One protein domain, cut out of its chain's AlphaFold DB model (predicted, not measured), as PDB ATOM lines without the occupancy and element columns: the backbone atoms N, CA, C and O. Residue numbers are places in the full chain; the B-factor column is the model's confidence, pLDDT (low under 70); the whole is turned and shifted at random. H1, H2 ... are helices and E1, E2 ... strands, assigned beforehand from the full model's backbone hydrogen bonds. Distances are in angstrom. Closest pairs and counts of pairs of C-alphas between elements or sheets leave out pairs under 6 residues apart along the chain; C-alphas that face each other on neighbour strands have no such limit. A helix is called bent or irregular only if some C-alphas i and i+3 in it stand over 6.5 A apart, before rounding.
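This is residues 3 to 106 of the 106 residues of an uncharacterized protein of Lachnospiraceae bacterium A4 (UniProt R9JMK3). A four-stranded antiparallel sheet, E1, E2, E6 and E3, has the long helix H1 crossing slantwise over one face, with H2 folded back beside H1 and H3 packed by the edge strand E3. A small hairpin, E4 and E5, reaches away from the end of the sheet where E1 begins and E2 ends. The printed part has 104 residues, with three named helices and six named strands in the order E1 E2 H1 H2 H3 E3 E4 E5 E6; the class is mixed, helices and strands. The whole is compact, with a radius of gyration of the C-alphas of 13.8 A and spans of 40 by 32 by 26 A.

In the large sheet, E1 is residues 3 to 9, 18.0 A long, from C-alpha 3 at (20.599, -14.572, -36.718). E2 is residues 13 to 20, 21.9 A; E6 is residues 98 to 105, 23.0 A, ending with C-alpha 105 at (28.287, -26.512, -18.566); E3 is residues 71 to 76, 17.1 A. H1 is residues 25 to 39, 21.0 A, beginning at C-alpha 25 (33.117, -24.527, -39.521). H2 is residues 41 to 47, 11.0 A, and H3 residues 52 to 59, 10.8 A. E4 is residues 80 to 83, 10.8 A, and E5 residues 90 to 93, 10.1 A.

The sheet runs E1 E2 E6 E3 and is twisted, with C-alphas up to 4.5 A off its best plane. E1 and E2 form a hairpin, with N 6 and O 17 within hydrogen-bond range at 2.8 A; between the antiparallel neighbours E2 and E6, N 16 and O 102 are within hydrogen-bond range at 2.9 A, and between the antiparallel neighbours E6 and E3, N 73 and O 101 are within hydrogen-bond range at 2.8 A. H1 and H3 on one face of this sheet make two layers, helices on one face of a sheet. H1 has a height over the sheet of 9.5 A and runs slantwise to the strands, at 48 degrees to E2 on the local plane. H1 and H2 form a helical hairpin and touch, closest at the C-alphas of Ala 33 and Val 44, 4.8 A, with a shallow tilt of 4 degrees, opposite ways. H1 touches H3 with residues 25 to 29 alone, closest at the C-alphas of Asn 26 and Ala 55, 5.5 A, at a steep tilt of 57 degrees, the same way. The closest C-alphas of H3 and E3 are those of Leu 59 and Val 72, 5.3 A. E4 and E5 form a hairpin, with N 82 and O 91 3.0 A apart; the closest C-alphas of E4 and E2 are those of Ala 80 and Tyr 19, 5.9 A. Every O i to N i+4 pair is within hydrogen-bond range in H3, 9 of 11 in H1 and 0 of 3 in H2, which has 3 of 4 O i to N i+3 pairs within range and is irregular, with C-alphas 42 and 45 7.1 A apart.

The two C-alphas farthest apart are those of Gln 53 and Thr 87, 41.7 A. The printed part has no cut, and the one long link is H3 to E3, 11 residues. Residues 62 to 67 have pLDDT under 70, against a mean of 92.2 for the printed part.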
ATOM      1  N   THR A   3      22.024 -14.955 -36.754       97.25
ATOM      2  CA  THR A   3      20.599 -14.572 -36.718       97.25
ATOM      3  C   THR A   3      19.780 -15.659 -36.042       97.25
ATOM      4  O   THR A   3      20.248 -16.792 -35.925       97.25
ATOM      5  N   PHE A   4      18.558 -15.296 -35.635       96.56
ATOM      6  CA  PHE A   4      17.580 -16.204 -35.025       96.56
ATOM      7  C   PHE A   4      18.219 -17.018 -33.895       96.56
ATOM      8  O   PHE A   4      18.137 -18.238 -33.860       96.56
ATOM      9  N   VAL A   5      18.953 -16.310 -33.026       96.88
ATOM     10  CA  VAL A   5      19.699 -16.919 -31.928       96.88
ATOM     11  C   VAL A   5      18.757 -17.127 -30.750       96.88
ATOM     12  O   VAL A   5      18.249 -16.151 -30.191       96.88
ATOM     13  N   GLY A   6      18.545 -18.383 -30.373       96.12
ATOM     14  CA  GLY A   6      17.887 -18.779 -29.141       96.12
ATOM     15  C   GLY A   6      18.913 -19.010 -28.036       96.12
ATOM     16  O   GLY A   6      20.026 -19.476 -28.268       96.12
ATOM     17  N   ILE A   7      18.558 -18.626 -26.808       95.94
ATOM     18  CA  ILE A   7      19.394 -18.848 -25.626       95.94
ATOM     19  C   ILE A   7      18.511 -19.397 -24.513       95.94
ATOM     20  O   ILE A   7      17.517 -18.776 -24.134       95.94
ATOM     21  N   ILE A   8      18.898 -20.545 -23.961       95.19
ATOM     22  CA  ILE A   8      18.283 -21.134 -22.772       95.19
ATOM     23  C   ILE A   8      19.344 -21.169 -21.676       95.19
ATOM     24  O   ILE A   8      20.214 -22.041 -21.660       95.19
ATOM     25  N   ASP A   9      19.258 -20.212 -20.757       94.00
ATOM     26  CA  ASP A   9      20.127 -20.121 -19.587       94.00
ATOM     27  C   ASP A   9      19.509 -20.877 -18.396       94.00
ATOM     28  O   ASP A   9      18.359 -20.641 -18.012       94.00
ATOM     29  N   ARG A  10      20.273 -21.809 -17.819       91.69
ATOM     30  CA  ARG A  10      19.962 -22.526 -16.579       91.69
ATOM     31  C   ARG A  10      21.123 -22.367 -15.580       91.69
ATOM     32  O   ARG A  10      22.225 -21.986 -15.977       91.69
ATOM     33  N   PRO A  11      20.914 -22.701 -14.289       90.94
ATOM     34  CA  PRO A  11      21.952 -22.543 -13.266       90.94
ATOM     35  C   PRO A  11      23.289 -23.215 -13.610       90.94
ATOM     36  O   PRO A  11      24.333 -22.607 -13.417       90.94
ATOM     37  N   GLU A  12      23.250 -24.430 -14.162       89.56
ATOM     38  CA  GLU A  12      24.448 -25.240 -14.448       89.56
ATOM     39  C   GLU A  12      24.757 -25.358 -15.944       89.56
ATOM     40  O   GLU A  12      25.815 -25.844 -16.328       89.56
ATOM     41  N   THR A  13      23.824 -24.969 -16.815       91.44
ATOM     42  CA  THR A  13      23.953 -25.191 -18.257       91.44
ATOM     43  C   THR A  13      23.471 -23.999 -19.055       91.44
ATOM     44  O   THR A  13      22.583 -23.255 -18.645       91.44
ATOM     45  N   LEU A  14      24.053 -23.831 -20.231       94.19
ATOM     46  CA  LEU A  14      23.632 -22.841 -21.206       94.19
ATOM     47  C   LEU A  14      23.504 -23.533 -22.554       94.19
ATOM     48  O   LEU A  14      24.428 -24.223 -22.978       94.19
ATOM     49  N   ILE A  15      22.364 -23.351 -23.209       95.31
ATOM     50  CA  ILE A  15      22.138 -23.826 -24.575       95.31
ATOM     51  C   ILE A  15      21.986 -22.608 -25.473       95.31
ATOM     52  O   ILE A  15      21.250 -21.680 -25.130       95.31
ATOM     53  N   ILE A  16      22.685 -22.619 -26.602       96.06
ATOM     54  CA  ILE A  16      22.568 -21.608 -27.647       96.06
ATOM     55  C   ILE A  16      22.347 -22.326 -28.967       96.06
ATOM     56  O   ILE A  16      23.146 -23.184 -29.342       96.06
ATOM     57  N   ASP A  17      21.308 -21.939 -29.684       96.44
ATOM     58  CA  ASP A  17      21.057 -22.353 -31.055       96.44
ATOM     59  C   ASP A  17      20.847 -21.137 -31.955       96.44
ATOM     60  O   ASP A  17      20.576 -20.026 -31.495       96.44
ATOM     61  N   GLY A  18      21.051 -21.314 -33.252       97.75
ATOM     62  CA  GLY A  18      20.823 -20.257 -34.226       97.75
ATOM     63  C   GLY A  18      21.541 -20.504 -35.536       97.75
ATOM     64  O   GLY A  18      22.004 -21.603 -35.831       97.75
ATOM     65  N   TYR A  19      21.644 -19.452 -36.340       98.44
ATOM     66  CA  TYR A  19      22.232 -19.539 -37.671       98.44
ATOM     67  C   TYR A  19      23.441 -18.630 -37.809       98.44
ATOM     68  O   TYR A  19      23.469 -17.534 -37.251       98.44
ATOM     69  N   SER A  20      24.422 -19.053 -38.604       98.38
ATOM     70  CA  SER A  20      25.624 -18.291 -38.934       98.38
ATOM     71  C   SER A  20      25.763 -18.078 -40.442       98.38
ATOM     72  O   SER A  20      25.579 -18.973 -41.265       98.38
ATOM     73  N   SER A  21      26.150 -16.854 -40.800       97.75
ATOM     74  CA  SER A  21      26.545 -16.466 -42.156       97.75
ATOM     75  C   SER A  21      27.978 -16.886 -42.512       97.75
ATOM     76  O   SER A  21      28.487 -16.505 -43.569       97.75
ATOM     77  N   ALA A  22      28.685 -17.584 -41.616       97.38
ATOM     78  CA  ALA A  22      30.029 -18.077 -41.881       97.38
ATOM     79  C   ALA A  22      30.031 -19.037 -43.078       97.38
ATOM     80  O   ALA A  22      29.024 -19.652 -43.409       97.38
ATOM     81  N   LYS A  23      31.184 -19.153 -43.740       95.62
ATOM     82  CA  LYS A  23      31.391 -20.061 -44.884       95.62
ATOM     83  C   LYS A  23      32.212 -21.299 -44.517       95.62
ATOM     84  O   LYS A  23      32.568 -22.082 -45.387       95.62
ATOM     85  N   THR A  24      32.607 -21.414 -43.252       96.00
ATOM     86  CA  THR A  24      33.473 -22.482 -42.750       96.00
ATOM     87  C   THR A  24      33.101 -22.818 -41.312       96.00
ATOM     88  O   THR A  24      32.720 -21.923 -40.556       96.00
ATOM     89  N   LEU A  25      33.315 -24.074 -40.905       95.69
ATOM     90  CA  LEU A  25      33.117 -24.527 -39.521       95.69
ATOM     91  C   LEU A  25      33.900 -23.679 -38.512       95.69
ATOM     92  O   LEU A  25      33.350 -23.247 -37.508       95.69
ATOM     93  N   ASN A  26      35.162 -23.350 -38.811       96.44
ATOM     94  CA  ASN A  26      35.966 -22.474 -37.952       96.44
ATOM     95  C   ASN A  26      35.337 -21.076 -37.798       96.44
ATOM     96  O   ASN A  26      35.400 -20.475 -36.732       96.44
ATOM     97  N   GLY A  27      34.720 -20.555 -38.862       97.19
ATOM     98  CA  GLY A  27      33.965 -19.309 -38.798       97.19
ATOM     99  C   GLY A  27      32.718 -19.417 -37.917       97.19
ATOM    100  O   GLY A  27      32.437 -18.475 -37.181       97.19
ATOM    101  N   VAL A  28      32.015 -20.557 -37.951       97.25
ATOM    102  CA  VAL A  28      30.869 -20.831 -37.065       97.25
ATOM    103  C   VAL A  28      31.318 -20.854 -35.603       97.25
ATOM    104  O   VAL A  28      30.725 -20.154 -34.788       97.25
ATOM    105  N   MET A  29      32.415 -21.547 -35.277       97.19
ATOM    106  CA  MET A  29      32.959 -21.573 -33.910       97.19
ATOM    107  C   MET A  29      33.295 -20.168 -33.405       97.19
ATOM    108  O   MET A  29      32.912 -19.784 -32.304       97.19
ATOM    109  N   HIS A  30      33.922 -19.336 -34.238       97.12
ATOM    110  CA  HIS A  30      34.237 -17.953 -33.865       97.12
ATOM    111  C   HIS A  30      32.987 -17.080 -33.701       97.12
ATOM    112  O   HIS A  30      32.979 -16.170 -32.874       97.12
ATOM    113  N   ASP A  31      31.929 -17.334 -34.472       97.31
ATOM    114  CA  ASP A  31      30.632 -16.684 -34.273       97.31
ATOM    115  C   ASP A  31      30.004 -17.101 -32.926       97.31
ATOM    116  O   ASP A  31      29.550 -16.224 -32.189       97.31
ATOM    117  N   ILE A  32      30.073 -18.383 -32.545       96.56
ATOM    118  CA  ILE A  32      29.645 -18.860 -31.216       96.56
ATOM    119  C   ILE A  32      30.481 -18.198 -30.110       96.56
ATOM    120  O   ILE A  32      29.922 -17.663 -29.154       96.56
ATOM    121  N   ALA A  33      31.808 -18.130 -30.260       96.31
ATOM    122  CA  ALA A  33      32.702 -17.474 -29.300       96.31
ATOM    123  C   ALA A  33      32.320 -16.001 -29.049       96.31
ATOM    124  O   ALA A  33      32.374 -15.510 -27.918       96.31
ATOM    125  N   ARG A  34      31.891 -15.282 -30.098       96.50
ATOM    126  CA  ARG A  34      31.408 -13.895 -29.975       96.50
ATOM    127  C   ARG A  34      30.111 -13.796 -29.182       96.50
ATOM    128  O   ARG A  34      29.979 -12.850 -28.409       96.50
ATOM    129  N   LEU A  35      29.184 -14.742 -29.356       95.75
ATOM    130  CA  LEU A  35      27.971 -14.820 -28.536       95.75
ATOM    131  C   LEU A  35      28.339 -15.095 -27.072       95.75
ATOM    132  O   LEU A  35      27.923 -14.351 -26.180       95.75
ATOM    133  N   MET A  36      29.208 -16.083 -26.832       93.94
ATOM    134  CA  MET A  36      29.656 -16.475 -25.492       93.94
ATOM    135  C   MET A  36      30.309 -15.328 -24.719       93.94
ATOM    136  O   MET A  36      30.125 -15.240 -23.509       93.94
ATOM    137  N   LYS A  37      30.988 -14.390 -25.389       94.75
ATOM    138  CA  LYS A  37      31.643 -13.248 -24.730       94.75
ATOM    139  C   LYS A  37      30.716 -12.448 -23.810       94.75
ATOM    140  O   LYS A  37      31.185 -11.918 -22.808       94.75
ATOM    141  N   ASN A  38      29.430 -12.360 -24.144       90.50
ATOM    142  CA  ASN A  38      28.447 -11.625 -23.348       90.50
ATOM    143  C   ASN A  38      27.604 -12.530 -22.437       90.50
ATOM    144  O   ASN A  38      26.951 -12.018 -21.534       90.50
ATOM    145  N   ILE A  39      27.590 -13.843 -22.685       90.94
ATOM    146  CA  ILE A  39      26.663 -14.788 -22.041       90.94
ATOM    147  C   ILE A  39      27.399 -15.694 -21.043       90.94
ATOM    148  O   ILE A  39      26.960 -15.863 -19.911       90.94
ATOM    149  N   CYS A  40      28.536 -16.260 -21.447       90.62
ATOM    150  CA  CYS A  40      29.364 -17.155 -20.645       90.62
ATOM    151  C   CYS A  40      30.850 -16.914 -20.979       90.62
ATOM    152  O   CYS A  40      31.444 -17.646 -21.773       90.62
ATOM    153  N   PRO A  41      31.466 -15.848 -20.425       92.56
ATOM    154  CA  PRO A  41      32.812 -15.431 -20.816       92.56
ATOM    155  C   PRO A  41      33.902 -16.484 -20.568       92.56
ATOM    156  O   PRO A  41      34.906 -16.487 -21.280       92.56
ATOM    157  N   CYS A  42      33.717 -17.369 -19.582       89.56
ATOM    158  CA  CYS A  42      34.642 -18.468 -19.290       89.56
ATOM    159  C   CYS A  42      34.728 -19.492 -20.433       89.56
ATOM    160  O   CYS A  42      35.805 -20.032 -20.670       89.56
ATOM    161  N   GLU A  43      33.650 -19.674 -21.199       90.56
ATOM    162  CA  GLU A  43      33.571 -20.647 -22.295       90.56
ATOM    163  C   GLU A  43      34.034 -20.095 -23.648       90.56
ATOM    164  O   GLU A  43      34.128 -20.828 -24.628       90.56
ATOM    165  N   VAL A  44      34.371 -18.806 -23.745       93.75
ATOM    166  CA  VAL A  44      34.810 -18.197 -25.015       93.75
ATOM    167  C   VAL A  44      35.990 -18.955 -25.619       93.75
ATOM    168  O   VAL A  44      36.022 -19.186 -26.827       93.75
ATOM    169  N   GLN A  45      36.955 -19.354 -24.788       94.12
ATOM    170  CA  GLN A  45      38.182 -19.993 -25.258       94.12
ATOM    171  C   GLN A  45      37.930 -21.373 -25.882       94.12
ATOM    172  O   GLN A  45      38.662 -21.743 -26.799       94.12
ATOM    173  N   THR A  46      36.878 -22.076 -25.452       91.94
ATOM    174  CA  THR A  46      36.434 -23.366 -26.001       91.94
ATOM    175  C   THR A  46      36.141 -23.269 -27.500       91.94
ATOM    176  O   THR A  46      36.485 -24.162 -28.267       91.94
ATOM    177  N   PHE A  47      35.577 -22.144 -27.948       95.25
ATOM    178  CA  PHE A  47      35.159 -21.934 -29.338       95.25
ATOM    179  C   PHE A  47      36.167 -21.132 -30.179       95.25
ATOM    180  O   PHE A  47      35.969 -20.930 -31.380       95.25
ATOM    181  N   MET A  48      37.271 -20.666 -29.586       95.81
ATOM    182  CA  MET A  48      38.331 -19.929 -30.285       95.81
ATOM    183  C   MET A  48      39.288 -20.881 -31.018       95.81
ATOM    184  O   MET A  48      40.496 -20.901 -30.766       95.81
ATOM    185  N   THR A  49      38.740 -21.664 -31.949       95.19
ATOM    186  CA  THR A  49      39.476 -22.695 -32.685       95.19
ATOM    187  C   THR A  49      40.554 -22.098 -33.597       95.19
ATOM    188  O   THR A  49      40.391 -21.009 -34.160       95.19
ATOM    189  N   LYS A  50      41.672 -22.808 -33.774       93.56
ATOM    190  CA  LYS A  50      42.837 -22.352 -34.565       93.56
ATOM    191  C   LYS A  50      42.767 -22.724 -36.048       93.56
ATOM    192  O   LYS A  50      43.615 -22.292 -36.828       93.56
ATOM    193  N   GLY A  51      41.786 -23.527 -36.455       90.25
ATOM    194  CA  GLY A  51      41.623 -23.955 -37.839       90.25
ATOM    195  C   GLY A  51      40.569 -25.046 -38.012       90.25
ATOM    196  O   GLY A  51      39.850 -25.400 -37.084       90.25
ATOM    197  N   LYS A  52      40.488 -25.596 -39.231       91.06
ATOM    198  CA  LYS A  52      39.460 -26.582 -39.604       91.06
ATOM    199  C   LYS A  52      39.484 -27.838 -38.729       91.06
ATOM    200  O   LYS A  52      38.418 -28.290 -38.336       91.06
ATOM    201  N   GLN A  53      40.666 -28.396 -38.456       93.00
ATOM    202  CA  GLN A  53      40.771 -29.644 -37.694       93.00
ATOM    203  C   GLN A  53      40.291 -29.463 -36.254       93.00
ATOM    204  O   GLN A  53      39.459 -30.227 -35.803       93.00
ATOM    205  N   ASP A  54      40.718 -28.385 -35.600       93.06
ATOM    206  CA  ASP A  54      40.305 -28.030 -34.238       93.06
ATOM    207  C   ASP A  54      38.775 -27.851 -34.131       93.06
ATOM    208  O   ASP A  54      38.133 -28.350 -33.213       93.06
ATOM    209  N   ALA A  55      38.155 -27.235 -35.145       93.12
ATOM    210  CA  ALA A  55      36.697 -27.152 -35.227       93.12
ATOM    211  C   ALA A  55      36.021 -28.524 -35.413       93.12
ATOM    212  O   ALA A  55      34.967 -28.758 -34.833       93.12
ATOM    213  N   ILE A  56      36.602 -29.432 -36.205       92.62
ATOM    214  CA  ILE A  56      36.085 -30.803 -36.368       92.62
ATOM    215  C   ILE A  56      36.227 -31.592 -35.065       92.62
ATOM    216  O   ILE A  56      35.302 -32.303 -34.679       92.62
ATOM    217  N   ASP A  57      37.360 -31.459 -34.383       91.25
ATOM    218  CA  ASP A  57      37.621 -32.137 -33.117       91.25
ATOM    219  C   ASP A  57      36.596 -31.706 -32.058       91.25
ATOM    220  O   ASP A  57      36.039 -32.560 -31.371       91.25
ATOM    221  N   LEU A  58      36.254 -30.412 -32.017       90.81
ATOM    222  CA  LEU A  58      35.212 -29.880 -31.137       90.81
ATOM    223  C   LEU A  58      33.808 -30.424 -31.460       90.81
ATOM    224  O   LEU A  58      33.041 -30.713 -30.547       90.81
ATOM    225  N   LEU A  59      33.465 -30.607 -32.742       89.81
ATOM    226  CA  LEU A  59      32.184 -31.213 -33.150       89.81
ATOM    227  C   LEU A  59      32.075 -32.691 -32.761       89.81
ATOM    228  O   LEU A  59      30.980 -33.205 -32.546       89.81
ATOM    229  N   ASN A  60      33.205 -33.389 -32.660       87.50
ATOM    230  CA  ASN A  60      33.232 -34.787 -32.239       87.50
ATOM    231  C   ASN A  60      33.051 -34.951 -30.718       87.50
ATOM    232  O   ASN A  60      32.911 -36.081 -30.234       87.50
ATOM    233  N   CYS A  61      33.012 -33.855 -29.951       80.38
ATOM    234  CA  CYS A  61      32.614 -33.877 -28.549       80.38
ATOM    235  C   CYS A  61      31.116 -34.183 -28.440       80.38
ATOM    236  O   CYS A  61      30.259 -33.308 -28.541       80.38
ATOM    237  N   THR A  62      30.796 -35.458 -28.227       68.38
ATOM    238  CA  THR A  62      29.413 -35.890 -28.007       68.38
ATOM    239  C   THR A  62      29.011 -35.736 -26.537       68.38
ATOM    240  O   THR A  62      29.854 -35.933 -25.657       68.38
ATOM    241  N   PRO A  63      27.711 -35.544 -26.233       69.00
ATOM    242  CA  PRO A  63      27.224 -35.491 -24.854       69.00
ATOM    243  C   PRO A  63      27.643 -36.714 -24.029       69.00
ATOM    244  O   PRO A  63      28.009 -36.582 -22.866       69.00
ATOM    245  N   LYS A  64      27.637 -37.906 -24.649       66.38
ATOM    246  CA  LYS A  64      28.037 -39.176 -24.016       66.38
ATOM    247  C   LYS A  64      29.534 -39.256 -23.702       66.38
ATOM    248  O   LYS A  64      29.909 -40.020 -22.821       66.38
ATOM    249  N   GLY A  65      30.368 -38.519 -24.434       60.28
ATOM    250  CA  GLY A  65      31.819 -38.464 -24.249       60.28
ATOM    251  C   GLY A  65      32.307 -37.225 -23.497       60.28
ATOM    252  O   GLY A  65      33.515 -37.049 -23.375       60.28
ATOM    253  N   SER A  66      31.400 -36.368 -23.020       65.44
ATOM    254  CA  SER A  66      31.728 -35.089 -22.383       65.44
ATOM    255  C   SER A  66      31.313 -35.067 -20.913       65.44
ATOM    256  O   SER A  66      30.232 -35.540 -20.548       65.44
ATOM    257  N   GLU A  67      32.151 -34.488 -20.060       62.97
ATOM    258  CA  GLU A  67      31.810 -34.255 -18.659       62.97
ATOM    259  C   GLU A  67      30.648 -33.242 -18.582       62.97
ATOM    260  O   GLU A  67      30.716 -32.152 -19.146       62.97
ATOM    261  N   GLY A  68      29.522 -33.634 -17.976       71.50
ATOM    262  CA  GLY A  68      28.341 -32.767 -17.818       71.50
ATOM    263  C   GLY A  68      27.478 -32.538 -19.075       71.50
ATOM    264  O   GLY A  68      26.459 -31.839 -18.998       71.50
ATOM    265  N   GLY A  69      27.806 -33.169 -20.210       83.50
ATOM    266  CA  GLY A  69      26.966 -33.157 -21.416       83.50
ATOM    267  C   GLY A  69      27.167 -31.952 -22.341       83.50
ATOM    268  O   GLY A  69      26.199 -31.517 -22.968       83.50
ATOM    269  N   PHE A  70      28.385 -31.408 -22.406       90.44
ATOM    270  CA  PHE A  70      28.805 -30.455 -23.436       90.44
ATOM    271  C   PHE A  70      28.647 -31.041 -24.850       90.44
ATOM    272  O   PHE A  70      28.956 -32.210 -25.092       90.44
ATOM    273  N   PHE A  71      28.197 -30.221 -25.798       92.50
ATOM    274  CA  PHE A  71      28.216 -30.582 -27.217       92.50
ATOM    275  C   PHE A  71      28.183 -29.359 -28.129       92.50
ATOM    276  O   PHE A  71      27.739 -28.274 -27.734       92.50
ATOM    277  N   VAL A  72      28.588 -29.573 -29.380       94.38
ATOM    278  CA  VAL A  72      28.409 -28.628 -30.484       94.38
ATOM    279  C   VAL A  72      27.928 -29.395 -31.708       94.38
ATOM    280  O   VAL A  72      28.572 -30.340 -32.152       94.38
ATOM    281  N   GLU A  73      26.809 -28.964 -32.268       94.50
ATOM    282  CA  GLU A  73      26.244 -29.450 -33.519       94.50
ATOM    283  C   GLU A  73      26.251 -28.306 -34.528       94.50
ATOM    284  O   GLU A  73      25.908 -27.168 -34.199       94.50
ATOM    285  N   VAL A  74      26.673 -28.601 -35.756       96.06
ATOM    286  CA  VAL A  74      26.681 -27.653 -36.870       96.06
ATOM    287  C   VAL A  74      26.207 -28.381 -38.121       96.06
ATOM    288  O   VAL A  74      26.735 -29.438 -38.460       96.06
ATOM    289  N   GLU A  75      25.240 -27.795 -38.816       96.50
ATOM    290  CA  GLU A  75      24.622 -28.345 -40.022       96.50
ATOM    291  C   GLU A  75      24.669 -27.313 -41.153       96.50
ATOM    292  O   GLU A  75      24.385 -26.136 -40.930       96.50
ATOM    293  N   GLU A  76      25.036 -27.738 -42.365       96.75
ATOM    294  CA  GLU A  76      24.927 -26.894 -43.560       96.75
ATOM    295  C   GLU A  76      23.466 -26.747 -43.979       96.75
ATOM    296  O   GLU A  76      22.754 -27.732 -44.149       96.75
ATOM    297  N   VAL A  77      23.030 -25.506 -44.183       96.75
ATOM    298  CA  VAL A  77      21.647 -25.172 -44.537       96.75
ATOM    299  C   VAL A  77      21.609 -24.194 -45.707       96.75
ATOM    300  O   VAL A  77      22.575 -23.483 -45.981       96.75
ATOM    301  N   PHE A  78      20.469 -24.134 -46.397       93.31
ATOM    302  CA  PHE A  78      20.266 -23.217 -47.528       93.31
ATOM    303  C   PHE A  78      19.953 -21.775 -47.099       93.31
ATOM    304  O   PHE A  78      20.119 -20.848 -47.891       93.31
ATOM    305  N   GLY A  79      19.523 -21.586 -45.854       94.81
ATOM    306  CA  GLY A  79      19.182 -20.296 -45.273       94.81
ATOM    307  C   GLY A  79      18.734 -20.449 -43.825       94.81
ATOM    308  O   GLY A  79      18.593 -21.562 -43.315       94.81
ATOM    309  N   ALA A  80      18.510 -19.321 -43.161       97.38
ATOM    310  CA  ALA A  80      18.002 -19.290 -41.799       97.38
ATOM    311  C   ALA A  80      16.479 -19.182 -41.806       97.38
ATOM    312  O   ALA A  80      15.929 -18.357 -42.538       97.38
ATOM    313  N   SER A  81      15.804 -19.951 -40.956       95.94
ATOM    314  CA  SER A  81      14.364 -19.833 -40.751       95.94
ATOM    315  C   SER A  81      13.996 -19.870 -39.274       95.94
ATOM    316  O   SER A  81      14.698 -20.456 -38.454       95.94
ATOM    317  N   GLN A  82      12.890 -19.220 -38.923       95.75
ATOM    318  CA  GLN A  82      12.256 -19.356 -37.613       95.75
ATOM    319  C   GLN A  82      10.747 -19.141 -37.739       95.75
ATOM    320  O   GLN A  82      10.289 -18.476 -38.667       95.75
ATOM    321  N   ILE A  83       9.976 -19.663 -36.787       94.31
ATOM    322  CA  ILE A  83       8.564 -19.295 -36.642       94.31
ATOM    323  C   ILE A  83       8.504 -17.966 -35.885       94.31
ATOM    324  O   ILE A  83       9.001 -17.867 -34.758       94.31
ATOM    325  N   ASN A  84       7.889 -16.951 -36.489       92.31
ATOM    326  CA  ASN A  84       7.516 -15.732 -35.790       92.31
ATOM    327  C   ASN A  84       6.348 -16.049 -34.847       92.31
ATOM    328  O   ASN A  84       5.274 -16.457 -35.277       92.31
ATOM    329  N   LYS A  85       6.564 -15.868 -33.544       90.56
ATOM    330  CA  LYS A  85       5.580 -16.233 -32.514       90.56
ATOM    331  C   LYS A  85       4.366 -15.303 -32.457       90.56
ATOM    332  O   LYS A  85       3.351 -15.703 -31.899       90.56
ATOM    333  N   ASP A  86       4.479 -14.092 -32.993       93.94
ATOM    334  CA  ASP A  86       3.404 -13.101 -32.985       93.94
ATOM    335  C   ASP A  86       2.464 -13.283 -34.183       93.94
ATOM    336  O   ASP A  86       1.263 -13.045 -34.064       93.94
ATOM    337  N   THR A  87       2.999 -13.712 -35.332       95.25
ATOM    338  CA  THR A  87       2.228 -13.876 -36.576       95.25
ATOM    339  C   THR A  87       1.920 -15.327 -36.937       95.25
ATOM    340  O   THR A  87       1.063 -15.550 -37.785       95.25
ATOM    341  N   ASP A  88       2.584 -16.299 -36.303       93.25
ATOM    342  CA  ASP A  88       2.549 -17.728 -36.664       93.25
ATOM    343  C   ASP A  88       3.020 -18.005 -38.110       93.25
ATOM    344  O   ASP A  88       2.690 -19.016 -38.728       93.25
ATOM    345  N   GLU A  89       3.822 -17.093 -38.669       95.31
ATOM    346  CA  GLU A  89       4.402 -17.209 -40.008       95.31
ATOM    347  C   GLU A  89       5.888 -17.592 -39.947       95.31
ATOM    348  O   GLU A  89       6.591 -17.328 -38.969       95.31
ATOM    349  N   ILE A  90       6.396 -18.201 -41.021       94.56
ATOM    350  CA  ILE A  90       7.825 -18.503 -41.156       94.56
ATOM    351  C   ILE A  90       8.563 -17.250 -41.634       94.56
ATOM    352  O   ILE A  90       8.335 -16.762 -42.740       94.56
ATOM    353  N   GLU A  91       9.520 -16.785 -40.838       96.38
ATOM    354  CA  GLU A  91      10.532 -15.831 -41.277       96.38
ATOM    355  C   GLU A  91      11.705 -16.574 -41.909       96.38
ATOM    356  O   GLU A  91      12.188 -17.564 -41.359       96.38
ATOM    357  N   TYR A  92      12.203 -16.067 -43.036       96.31
ATOM    358  CA  TYR A  92      13.329 -16.654 -43.755       96.31
ATOM    359  C   TYR A  92      14.372 -15.595 -44.127       96.31
ATOM    360  O   TYR A  92      14.030 -14.465 -44.487       96.31
ATOM    361  N   LYS A  93      15.657 -15.952 -44.030       96.56
ATOM    362  CA  LYS A  93      16.795 -15.104 -44.404       96.56
ATOM    363  C   LYS A  93      17.838 -15.896 -45.189       96.56
ATOM    364  O   LYS A  93      18.424 -16.848 -44.673       96.56
ATOM    365  N   ASP A  94      18.137 -15.422 -46.393       96.00
ATOM    366  CA  ASP A  94      19.243 -15.922 -47.212       96.00
ATOM    367  C   ASP A  94      20.621 -15.514 -46.666       96.00
ATOM    368  O   ASP A  94      20.762 -14.597 -45.854       96.00
ATOM    369  N   GLY A  95      21.665 -16.187 -47.159       94.75
ATOM    370  CA  GLY A  95      23.063 -15.869 -46.846       94.75
ATOM    371  C   GLY A  95      23.561 -16.419 -45.506       94.75
ATOM    372  O   GLY A  95      24.673 -16.086 -45.083       94.75
ATOM    373  N   TYR A  96      22.763 -17.266 -44.853       96.62
ATOM    374  CA  TYR A  96      23.140 -18.038 -43.672       96.62
ATOM    375  C   TYR A  96      23.361 -19.488 -44.081       96.62
ATOM    376  O   TYR A  96      22.434 -20.144 -44.536       96.62
ATOM    377  N   ASN A  97      24.600 -19.955 -43.951       96.75
ATOM    378  CA  ASN A  97      25.027 -21.234 -44.527       96.75
ATOM    379  C   ASN A  97      25.061 -22.358 -43.488       96.75
ATOM    380  O   ASN A  97      25.185 -23.519 -43.861       96.75
ATOM    381  N   TYR A  98      24.987 -22.017 -42.198       98.06
ATOM    382  CA  TYR A  98      25.060 -22.988 -41.114       98.06
ATOM    383  C   TYR A  98      23.989 -22.740 -40.059       98.06
ATOM    384  O   TYR A  98      23.836 -21.610 -39.593       98.06
ATOM    385  N   TYR A  99      23.316 -23.807 -39.645       98.06
ATOM    386  CA  TYR A  99      22.654 -23.901 -38.349       98.06
ATOM    387  C   TYR A  99      23.668 -24.414 -37.318       98.06
ATOM    388  O   TYR A  99      24.523 -25.238 -37.648       98.06
ATOM    389  N   PHE A 100      23.604 -23.919 -36.086       97.31
ATOM    390  CA  PHE A 100      24.396 -24.430 -34.973       97.31
ATOM    391  C   PHE A 100      23.541 -24.585 -33.716       97.31
ATOM    392  O   PHE A 100      22.627 -23.800 -33.478       97.31
ATOM    393  N   CYS A 101      23.891 -25.565 -32.889       96.31
ATOM    394  CA  CYS A 101      23.344 -25.764 -31.553       96.31
ATOM    395  C   CYS A 101      24.468 -26.216 -30.625       96.31
ATOM    396  O   CYS A 101      25.216 -27.136 -30.940       96.31
ATOM    397  N   THR A 102      24.624 -25.567 -29.480       94.94
ATOM    398  CA  THR A 102      25.625 -25.952 -28.489       94.94
ATOM    399  C   THR A 102      25.046 -25.916 -27.093       94.94
ATOM    400  O   THR A 102      24.237 -25.051 -26.760       94.94
ATOM    401  N   ARG A 103      25.506 -26.849 -26.261       93.69
ATOM    402  CA  ARG A 103      25.329 -26.813 -24.816       93.69
ATOM    403  C   ARG A 103      26.689 -26.704 -24.151       93.69
ATOM    404  O   ARG A 103      27.567 -27.522 -24.418       93.69
ATOM    405  N   VAL A 104      26.807 -25.774 -23.213       91.56
ATOM    406  CA  VAL A 104      27.940 -25.668 -22.289       91.56
ATOM    407  C   VAL A 104      27.493 -25.908 -20.848       91.56
ATOM    408  O   VAL A 104      26.314 -25.745 -20.511       91.56
ATOM    409  N   VAL A 105      28.442 -26.324 -20.015       86.88
ATOM    410  CA  VAL A 105      28.287 -26.512 -18.566       86.88
ATOM    411  C   VAL A 105      29.045 -25.369 -17.890       86.88
ATOM    412  O   VAL A 105      30.151 -25.063 -18.320       86.88
ATOM    413  N   LYS A 106      28.420 -24.692 -16.924       83.62
ATOM    414  CA  LYS A 106      28.953 -23.476 -16.285       83.62
ATOM    415  C   LYS A 106      29.839 -23.765 -15.078       83.62
ATOM    416  O   LYS A 106      29.565 -24.765 -14.379       83.62
TER     417      LYS A 106